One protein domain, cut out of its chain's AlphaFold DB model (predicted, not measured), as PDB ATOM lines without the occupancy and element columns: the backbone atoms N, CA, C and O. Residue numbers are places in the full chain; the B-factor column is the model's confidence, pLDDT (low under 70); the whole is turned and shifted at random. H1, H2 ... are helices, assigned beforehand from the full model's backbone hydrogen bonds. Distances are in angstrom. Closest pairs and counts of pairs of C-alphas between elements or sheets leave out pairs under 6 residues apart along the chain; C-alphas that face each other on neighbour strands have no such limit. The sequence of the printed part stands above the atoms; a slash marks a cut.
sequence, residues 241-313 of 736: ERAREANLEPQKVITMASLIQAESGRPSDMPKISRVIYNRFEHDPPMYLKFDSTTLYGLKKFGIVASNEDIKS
ATOM      1  N   GLU A 241     214.303 150.388 273.426       87.62
ATOM      2  CA  GLU A 241     215.620 149.964 273.902       87.62
ATOM      3  C   GLU A 241     216.201 150.999 274.871       87.62
ATOM      4  O   GLU A 241     216.518 150.666 276.010       87.62
ATOM      5  N   ARG A 242     216.210 152.279 274.484       84.94
ATOM      6  CA  ARG A 242     216.699 153.382 275.330       84.94
ATOM      7  C   ARG A 242     215.846 153.620 276.572       84.94
ATOM      8  O   ARG A 242     216.372 154.003 277.616       84.94
ATOM      9  N   ALA A 243     214.534 153.401 276.484       87.56
ATOM     10  CA  ALA A 243     213.659 153.435 277.652       87.56
ATOM     11  C   ALA A 243     214.055 152.326 278.643       87.56
ATOM     12  O   ALA A 243     214.252 152.604 279.828       87.56
ATOM     13  N   ARG A 244     214.291 151.103 278.146       88.12
ATOM     14  CA  ARG A 244     214.756 149.955 278.938       88.12
ATOM     15  C   ARG A 244     216.133 150.195 279.568       88.12
ATOM     16  O   ARG A 244     216.284 149.947 280.760       88.12
ATOM     17  N   GLU A 245     217.101 150.733 278.822       85.25
ATOM     18  CA  GLU A 245     218.423 151.138 279.344       85.25
ATOM     19  C   GLU A 245     218.309 152.154 280.491       85.25
ATOM     20  O   GLU A 245     219.029 152.069 281.487       85.25
ATOM     21  N   ALA A 246     217.373 153.100 280.381       79.06
ATOM     22  CA  ALA A 246     217.101 154.104 281.404       79.06
ATOM     23  C   ALA A 246     216.202 153.601 282.558       79.06
ATOM     24  O   ALA A 246     215.858 154.391 283.435       79.06
ATOM     25  N   ASN A 247     215.824 152.313 282.586       83.44
ATOM     26  CA  ASN A 247     214.861 151.724 283.531       83.44
ATOM     27  C   ASN A 247     213.500 152.459 283.557       83.44
ATOM     28  O   ASN A 247     212.918 152.721 284.614       83.44
ATOM     29  N   LEU A 248     212.994 152.816 282.375       82.38
ATOM     30  CA  LEU A 248     211.743 153.541 282.170       82.38
ATOM     31  C   LEU A 248     210.827 152.815 281.185       82.38
ATOM     32  O   LEU A 248     211.272 152.258 280.188       82.38
ATOM     33  N   GLU A 249     209.520 152.923 281.414       86.75
ATOM     34  CA  GLU A 249     208.520 152.528 280.422       86.75
ATOM     35  C   GLU A 249     208.504 153.515 279.238       86.75
ATOM     36  O   GLU A 249     208.527 154.732 279.474       86.75
ATOM     37  N   PRO A 250     208.382 153.058 277.976       87.38
ATOM     38  CA  PRO A 250     208.323 153.945 276.811       87.38
ATOM     39  C   PRO A 250     207.196 154.988 276.905       87.38
ATOM     40  O   PRO A 250     207.415 156.166 276.619       87.38
ATOM     41  N   GLN A 251     206.024 154.605 277.432       86.00
ATOM     42  CA  GLN A 251     204.901 155.517 277.711       86.00
ATOM     43  C   GLN A 251     205.309 156.684 278.632       86.00
ATOM     44  O   GLN A 251     204.910 157.836 278.433       86.00
ATOM     45  N   LYS A 252     206.150 156.405 279.638       83.75
ATOM     46  CA  LYS A 252     206.662 157.406 280.583       83.75
ATOM     47  C   LYS A 252     207.680 158.327 279.912       83.75
ATOM     48  O   LYS A 252     207.685 159.519 280.209       83.75
ATOM     49  N   VAL A 253     208.487 157.818 278.975       86.56
ATOM     50  CA  VAL A 253     209.383 158.644 278.144       86.56
ATOM     51  C   VAL A 253     208.579 159.599 277.255       86.56
ATOM     52  O   VAL A 253     208.878 160.792 277.250       86.56
ATOM     53  N   ILE A 254     207.515 159.129 276.592       87.00
ATOM     54  CA  ILE A 254     206.606 159.984 275.801       87.00
ATOM     55  C   ILE A 254     205.909 161.031 276.680       87.00
ATOM     56  O   ILE A 254     205.861 162.208 276.321       87.00
ATOM     57  N   THR A 255     205.452 160.643 277.873       84.00
ATOM     58  CA  THR A 255     204.854 161.580 278.838       84.00
ATOM     59  C   THR A 255     205.860 162.649 279.278       84.00
ATOM     60  O   THR A 255     205.541 163.832 279.293       84.00
ATOM     61  N   MET A 256     207.106 162.282 279.592       83.81
ATOM     62  CA  MET A 256     208.138 163.273 279.921       83.81
ATOM     63  C   MET A 256     208.496 164.154 278.720       83.81
ATOM     64  O   MET A 256     208.704 165.351 278.901       83.81
ATOM     65  N   ALA A 257     208.522 163.609 277.502       84.94
ATOM     66  CA  ALA A 257     208.751 164.383 276.287       84.94
ATOM     67  C   ALA A 257     207.648 165.430 276.051       84.94
ATOM     68  O   ALA A 257     207.972 166.568 275.715       84.94
ATOM     69  N   SER A 258     206.371 165.102 276.295       85.62
ATOM     70  CA  SER A 258     205.272 166.070 276.164       85.62
ATOM     71  C   SER A 258     205.337 167.179 277.224       85.62
ATOM     72  O   SER A 258     205.133 168.347 276.884       85.62
ATOM     73  N   LEU A 259     205.728 166.859 278.466       84.50
ATOM     74  CA  LEU A 259     206.019 167.860 279.504       84.50
ATOM     75  C   LEU A 259     207.188 168.772 279.110       84.50
ATOM     76  O   LEU A 259     207.073 169.993 279.173       84.50
ATOM     77  N   ILE A 260     208.307 168.187 278.674       83.50
ATOM     78  CA  ILE A 260     209.492 168.936 278.239       83.50
ATOM     79  C   ILE A 260     209.131 169.864 277.076       83.50
ATOM     80  O   ILE A 260     209.527 171.027 277.102       83.50
ATOM     81  N   GLN A 261     208.360 169.383 276.096       82.94
ATOM     82  CA  GLN A 261     207.896 170.186 274.967       82.94
ATOM     83  C   GLN A 261     207.045 171.369 275.443       82.94
ATOM     84  O   GLN A 261     207.339 172.504 275.064       82.94
ATOM     85  N   ALA A 262     206.037 171.117 276.287       82.31
ATOM     86  CA  ALA A 262     205.091 172.125 276.768       82.31
ATOM     87  C   ALA A 262     205.755 173.234 277.603       82.31
ATOM     88  O   ALA A 262     205.396 174.401 277.464       82.31
ATOM     89  N   GLU A 263     206.749 172.886 278.422       77.88
ATOM     90  CA  GLU A 263     207.527 173.843 279.221       77.88
ATOM     91  C   GLU A 263     208.662 174.517 278.413       77.88
ATOM     92  O   GLU A 263     209.258 175.507 278.850       77.88
ATOM     93  N   SER A 264     209.008 174.001 277.225       73.88
ATOM     94  CA  SER A 264     210.127 174.522 276.432       73.88
ATOM     95  C   SER A 264     209.729 175.661 275.488       73.88
ATOM     96  O   SER A 264     209.122 175.478 274.439       73.88
ATOM     97  N   GLY A 265     210.220 176.868 275.780       67.75
ATOM     98  CA  GLY A 265     210.227 177.964 274.802       67.75
ATOM     99  C   GLY A 265     211.307 177.821 273.714       67.75
ATOM    100  O   GLY A 265     211.326 178.598 272.753       67.75
ATOM    101  N   ARG A 266     212.270 176.895 273.877       71.25
ATOM    102  CA  ARG A 266     213.405 176.671 272.959       71.25
ATOM    103  C   ARG A 266     213.947 175.234 273.063       71.25
ATOM    104  O   ARG A 266     214.149 174.759 274.182       71.25
ATOM    105  N   PRO A 267     214.394 174.617 271.950       69.94
ATOM    106  CA  PRO A 267     215.072 173.314 271.984       69.94
ATOM    107  C   PRO A 267     216.351 173.268 272.839       69.94
ATOM    108  O   PRO A 267     216.733 172.218 273.338       69.94
ATOM    109  N   SER A 268     217.024 174.409 273.043       74.25
ATOM    110  CA  SER A 268     218.231 174.504 273.881       74.25
ATOM    111  C   SER A 268     217.980 174.322 275.378       74.25
ATOM    112  O   SER A 268     218.930 174.108 276.131       74.25
ATOM    113  N   ASP A 269     216.733 174.471 275.821       75.62
ATOM    114  CA  ASP A 269     216.371 174.406 277.235       75.62
ATOM    115  C   ASP A 269     215.730 173.060 277.604       75.62
ATOM    116  O   ASP A 269     215.766 172.683 278.774       75.62
ATOM    117  N   MET A 270     215.299 172.267 276.611       82.19
ATOM    118  CA  MET A 270     214.781 170.904 276.793       82.19
ATOM    119  C   MET A 270     215.690 169.999 277.651       82.19
ATOM    120  O   MET A 270     215.168 169.385 278.581       82.19
ATOM    121  N   PRO A 271     217.034 169.950 277.479       80.62
ATOM    122  CA  PRO A 271     217.888 169.114 278.334       80.62
ATOM    123  C   PRO A 271     217.947 169.592 279.794       80.62
ATOM    124  O   PRO A 271     218.175 168.797 280.704       80.62
ATOM    125  N   LYS A 272     217.734 170.893 280.041       80.06
ATOM    126  CA  LYS A 272     217.700 171.463 281.397       80.06
ATOM    127  C   LYS A 272     216.357 171.191 282.065       80.06
ATOM    128  O   LYS A 272     216.341 170.809 283.227       80.06
ATOM    129  N   ILE A 273     215.259 171.361 281.327       77.69
ATOM    130  CA  ILE A 273     213.897 171.047 281.782       77.69
ATOM    131  C   ILE A 273     213.803 169.554 282.106       77.69
ATOM    132  O   ILE A 273     213.399 169.202 283.210       77.69
ATOM    133  N   SER A 274     214.298 168.693 281.208       83.62
ATOM    134  CA  SER A 274     214.465 167.254 281.439       83.62
ATOM    135  C   SER A 274     215.196 166.984 282.757       83.62
ATOM    136  O   SER A 274     214.640 166.356 283.655       83.62
ATOM    137  N   ARG A 275     216.389 167.565 282.957       82.62
ATOM    138  CA  ARG A 275     217.141 167.414 284.214       82.62
ATOM    139  C   ARG A 275     216.369 167.895 285.449       82.62
ATOM    140  O   ARG A 275     216.474 167.268 286.492       82.62
ATOM    141  N   VAL A 276     215.582 168.971 285.363       82.50
ATOM    142  CA  VAL A 276     214.728 169.425 286.480       82.50
ATOM    143  C   VAL A 276     213.615 168.417 286.789       82.50
ATOM    144  O   VAL A 276     213.303 168.222 287.961       82.50
ATOM    145  N   ILE A 277     213.043 167.763 285.775       83.38
ATOM    146  CA  ILE A 277     212.033 166.709 285.942       83.38
ATOM    147  C   ILE A 277     212.654 165.486 286.635       83.38
ATOM    148  O   ILE A 277     212.157 165.080 287.685       83.38
ATOM    149  N   TYR A 278     213.780 164.970 286.125       82.56
ATOM    150  CA  TYR A 278     214.510 163.855 286.747       82.56
ATOM    151  C   TYR A 278     214.925 164.176 288.189       82.56
ATOM    152  O   TYR A 278     214.530 163.459 289.104       82.56
ATOM    153  N   ASN A 279     215.574 165.322 288.428       81.75
ATOM    154  CA  ASN A 279     215.976 165.759 289.770       81.75
ATOM    155  C   ASN A 279     214.801 165.877 290.765       81.75
ATOM    156  O   ASN A 279     215.030 165.844 291.970       81.75
ATOM    157  N   ARG A 280     213.557 166.073 290.301       83.19
ATOM    158  CA  ARG A 280     212.361 166.110 291.165       83.19
ATOM    159  C   ARG A 280     211.743 164.731 291.392       83.19
ATOM    160  O   ARG A 280     211.170 164.518 292.457       83.19
ATOM    161  N   PHE A 281     211.856 163.817 290.428       76.00
ATOM    162  CA  PHE A 281     211.414 162.427 290.574       76.00
ATOM    163  C   PHE A 281     212.372 161.576 291.412       76.00
ATOM    164  O   PHE A 281     211.905 160.741 292.176       76.00
ATOM    165  N   GLU A 282     213.680 161.795 291.273       77.88
ATOM    166  CA  GLU A 282     214.741 161.053 291.971       77.88
ATOM    167  C   GLU A 282     215.054 161.613 293.368       77.88
ATOM    168  O   GLU A 282     215.802 161.004 294.128       77.88
ATOM    169  N   HIS A 283     214.481 162.764 293.730       75.25
ATOM    170  CA  HIS A 283     214.569 163.295 295.088       75.25
ATOM    171  C   HIS A 283     213.803 162.402 296.071       75.25
ATOM    172  O   HIS A 283     212.684 161.985 295.778       75.25
ATOM    173  N   ASP A 284     214.356 162.189 297.263       71.31
ATOM    174  CA  ASP A 284     213.686 161.482 298.354       71.31
ATOM    175  C   ASP A 284     213.364 162.459 299.505       71.31
ATOM    176  O   ASP A 284     214.286 163.066 300.058       71.31
ATOM    177  N   PRO A 285     212.082 162.699 299.851       75.19
ATOM    178  CA  PRO A 285     210.873 162.186 299.200       75.19
ATOM    179  C   PRO A 285     210.589 162.876 297.847       75.19
ATOM    180  O   PRO A 285     210.931 164.054 297.690       75.19
ATOM    181  N   PRO A 286     209.890 162.217 296.896       75.19
ATOM    182  CA  PRO A 286     209.625 162.775 295.566       75.19
ATOM    183  C   PRO A 286     208.941 164.144 295.582       75.19
ATOM    184  O   PRO A 286     207.930 164.353 296.264       75.19
ATOM    185  N   MET A 287     209.475 165.075 294.788       77.31
ATOM    186  CA  MET A 287     208.985 166.449 294.697       77.31
ATOM    187  C   MET A 287     207.830 166.605 293.695       77.31
ATOM    188  O   MET A 287     207.704 165.889 292.702       77.31
ATOM    189  N   TYR A 288     206.994 167.614 293.938       83.31
ATOM    190  CA  TYR A 288     205.950 168.064 293.015       83.31
ATOM    191  C   TYR A 288     206.567 168.765 291.789       83.31
ATOM    192  O   TYR A 288     207.460 169.609 291.940       83.31
ATOM    193  N   LEU A 289     206.086 168.469 290.574       81.81
ATOM    194  CA  LEU A 289     206.582 169.140 289.359       81.81
ATOM    195  C   LEU A 289     206.091 170.586 289.241       81.81
ATOM    196  O   LEU A 289     206.860 171.426 288.779       81.81
ATOM    197  N   LYS A 290     204.887 170.904 289.740       83.50
ATOM    198  CA  LYS A 290     204.328 172.269 289.727       83.50
ATOM    199  C   LYS A 290     204.398 172.918 288.331       83.50
ATOM    200  O   LYS A 290     204.968 173.993 288.177       83.50
ATOM    201  N   PHE A 291     203.890 172.213 287.322       81.44
ATOM    202  CA  PHE A 291     203.832 172.678 285.934       81.44
ATOM    203  C   PHE A 291     202.412 173.113 285.563       81.44
ATOM    204  O   PHE A 291     201.504 172.278 285.496       81.44
ATOM    205  N   ASP A 292     202.229 174.399 285.260       78.06
ATOM    206  CA  ASP A 292     200.950 174.988 284.829       78.06
ATOM    207  C   ASP A 292     200.347 174.261 283.620       78.06
ATOM    208  O   ASP A 292     199.133 174.050 283.556       78.06
ATOM    209  N   SER A 293     201.197 173.818 282.687       80.25
ATOM    210  CA  SER A 293     200.800 173.063 281.492       80.25
ATOM    211  C   SER A 293     199.964 171.821 281.828       80.25
ATOM    212  O   SER A 293     198.954 171.552 281.171       80.25
ATOM    213  N   THR A 294     200.335 171.104 282.894       82.31
ATOM    214  CA  THR A 294     199.674 169.873 283.359       82.31
ATOM    215  C   THR A 294     198.324 170.148 284.015       82.31
ATOM    216  O   THR A 294     197.335 169.466 283.739       82.31
ATOM    217  N   THR A 295     198.248 171.215 284.806       80.69
ATOM    218  CA  THR A 295     197.018 171.690 285.441       80.69
ATOM    219  C   THR A 295     196.012 172.168 284.392       80.69
ATOM    220  O   THR A 295     194.849 171.765 284.415       80.69
ATOM    221  N   LEU A 296     196.464 172.953 283.407       81.12
ATOM    222  CA  LEU A 296     195.635 173.424 282.295       81.12
ATOM    223  C   LEU A 296     195.189 172.280 281.371       81.12
ATOM    224  O   LEU A 296     194.051 172.295 280.895       81.12
ATOM    225  N   TYR A 297     196.038 171.272 281.141       82.81
ATOM    226  CA  TYR A 297     195.659 170.039 280.440       82.81
ATOM    227  C   TYR A 297     194.533 169.308 281.181       82.81
ATOM    228  O   TYR A 297     193.471 169.062 280.608       82.81
ATOM    229  N   GLY A 298     194.713 169.068 282.483       79.38
ATOM    230  CA  GLY A 298     193.734 168.402 283.342       79.38
ATOM    231  C   GLY A 298     192.396 169.126 283.504       79.38
ATOM    232  O   GLY A 298     191.421 168.496 283.914       79.38
ATOM    233  N   LEU A 299     192.343 170.422 283.194       80.56
ATOM    234  CA  LEU A 299     191.135 171.253 283.191       80.56
ATOM    235  C   LEU A 299     190.538 171.458 281.789       80.56
ATOM    236  O   LEU A 299     189.566 172.196 281.645       80.56
ATOM    237  N   LYS A 300     191.129 170.851 280.747       79.75
ATOM    238  CA  LYS A 300     190.801 171.080 279.325       79.75
ATOM    239  C   LYS A 300     190.845 172.566 278.913       79.75
ATOM    240  O   LYS A 300     190.268 172.951 277.898       79.75
ATOM    241  N   LYS A 301     191.570 173.400 279.668       77.19
ATOM    242  CA  LYS A 301     191.779 174.827 279.388       77.19
ATOM    243  C   LYS A 301     192.977 175.022 278.455       77.19
ATOM    244  O   LYS A 301     193.896 174.197 278.399       77.19
ATOM    245  N   PHE A 302     192.968 176.135 277.727       71.06
ATOM    246  CA  PHE A 302     194.077 176.594 276.892       71.06
ATOM    247  C   PHE A 302     194.598 177.914 277.463       71.06
ATOM    248  O   PHE A 302     193.826 178.850 277.650       71.06
ATOM    249  N   GLY A 303     195.895 177.981 277.748       60.62
ATOM    250  CA  GLY A 303     196.536 179.129 278.381       60.62
ATOM    251  C   GLY A 303     198.034 178.892 278.551       60.62
ATOM    252  O   GLY A 303     198.515 177.790 278.294       60.62
ATOM    253  N   ILE A 304     198.751 179.938 278.961       58.84
ATOM    254  CA  ILE A 304     200.200 179.902 279.239       58.84
ATOM    255  C   ILE A 304     200.468 179.892 280.754       58.84
ATOM    256  O   ILE A 304     201.490 179.379 281.190       58.84
ATOM    257  N   VAL A 305     199.540 180.434 281.547       63.31
ATOM    258  CA  VAL A 305     199.627 180.554 283.008       63.31
ATOM    259  C   VAL A 305     198.349 179.981 283.614       63.31
ATOM    260  O   VAL A 305     197.256 180.264 283.114       63.31
ATOM    261  N   ALA A 306     198.476 179.176 284.664       67.56
ATOM    262  CA  ALA A 306     197.348 178.688 285.448       67.56
ATOM    263  C   ALA A 306     196.932 179.745 286.485       67.56
ATOM    264  O   ALA A 306     197.776 180.350 287.145       67.56
ATOM    265  N   SER A 307     195.629 179.982 286.658       71.31
ATOM    266  CA  SER A 307     195.170 180.873 287.730       71.31
ATOM    267  C   SER A 307     195.363 180.235 289.114       71.31
ATOM    268  O   SER A 307     195.449 179.012 289.260       71.31
ATOM    269  N   ASN A 308     195.344 181.059 290.165       76.56
ATOM    270  CA  ASN A 308     195.392 180.591 291.557       76.56
ATOM    271  C   ASN A 308     194.222 179.652 291.932       76.56
ATOM    272  O   ASN A 308     194.303 178.942 292.936       76.56
ATOM    273  N   GLU A 309     193.138 179.647 291.151       75.31
ATOM    274  CA  GLU A 309     192.024 178.702 291.276       75.31
ATOM    275  C   GLU A 309     192.306 177.397 290.523       75.31
ATOM    276  O   GLU A 309     192.117 176.314 291.079       75.31
ATOM    277  N   ASP A 310     192.845 177.482 289.301       78.06
ATOM    278  CA  ASP A 310     193.238 176.315 288.501       78.06
ATOM    279  C   ASP A 310     194.263 175.446 289.248       78.06
ATOM    280  O   ASP A 310     194.120 174.223 289.309       78.06
ATOM    281  N   ILE A 311     195.247 176.077 289.896       77.06
ATOM    282  CA  ILE A 311     196.282 175.416 290.711       77.06
ATOM    283  C   ILE A 311     195.682 174.619 291.886       77.06
ATOM    284  O   ILE A 311     196.245 173.599 292.287       77.06
ATOM    285  N   LYS A 312     194.512 175.014 292.406       81.00
ATOM    286  CA  LYS A 312     193.796 174.297 293.481       81.00
ATOM    287  C   LYS A 312     192.929 173.140 292.970       81.00
ATOM    288  O   LYS A 312     192.364 172.403 293.780       81.00
ATOM    289  N   SER A 313     192.806 172.955 291.654       77.06
ATOM    290  CA  SER A 313     191.951 171.915 291.072       77.06
ATOM    291  C   SER A 313     192.359 170.501 291.502       77.06
ATOM    292  O   SER A 313     193.540 170.160 291.565       77.06
TER     293      SER A 313
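AT A GLANCE: This is residues 241 to 313 of the 736 residues of a protein of Thermomonospora umbrina (UniProt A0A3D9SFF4). H2 makes the middle of a loose-looking set of four helices: short H1 meets one of its ends at a corner, H3 packs on it at a steep angle, and H4 packs beside its other end, apart from H3. The unnamed stretch after H4, residues 299 to 313, makes the far end of the longest axis. The printed part has 73 residues, with four named helices in the order H1, H2, H3, H4 and no named strand; the class is all helix. It is only just compact, close to loose, with a radius of gyration of the C-alphas of 13.5 A and spans of 39 by 30 by 20 A.

HOW THE PARTS SIT: H1, residues 241 to 245, and H2, residues 250 to 263, only just touch, only at the corner by their tight link; their closest C-alphas, of Ala 243 and Pro 250, are 5.4 A apart. H2 touches H3, residues 270 to 281, at a steep tilt of 61 degrees, opposite ways; their closest C-alphas, of Ile 260 and Met 270, are 5.8 A apart. H2 touches H4, residues 292 to 298, with residues 259 to 263 alone, at a steep tilt of 55 degrees, opposite ways; their closest C-alphas, of Ala 262 and Ser 293, are 6.5 A apart. H3 and H4 are apart, and H1 is apart from both. In H1, H2, H3 and H4 every O i to N i+4 pair is within hydrogen-bond range.

IN THESE COORDINATES: H1 begins at C-alpha 241, (215.620, 149.964, 273.902). H2 is 20.1 A long and H3 16.5 A. H4 ends at C-alpha 298, (193.734, 168.402, 283.342).

THE WHOLE: The C-alphas farthest apart, of Glu 241 and Glu 309, are 41.0 A apart. The printed part has no cut and no long link. Mean pLDDT of the printed part is 79.4; residues 265, 267 and 303 to 306 are under 70.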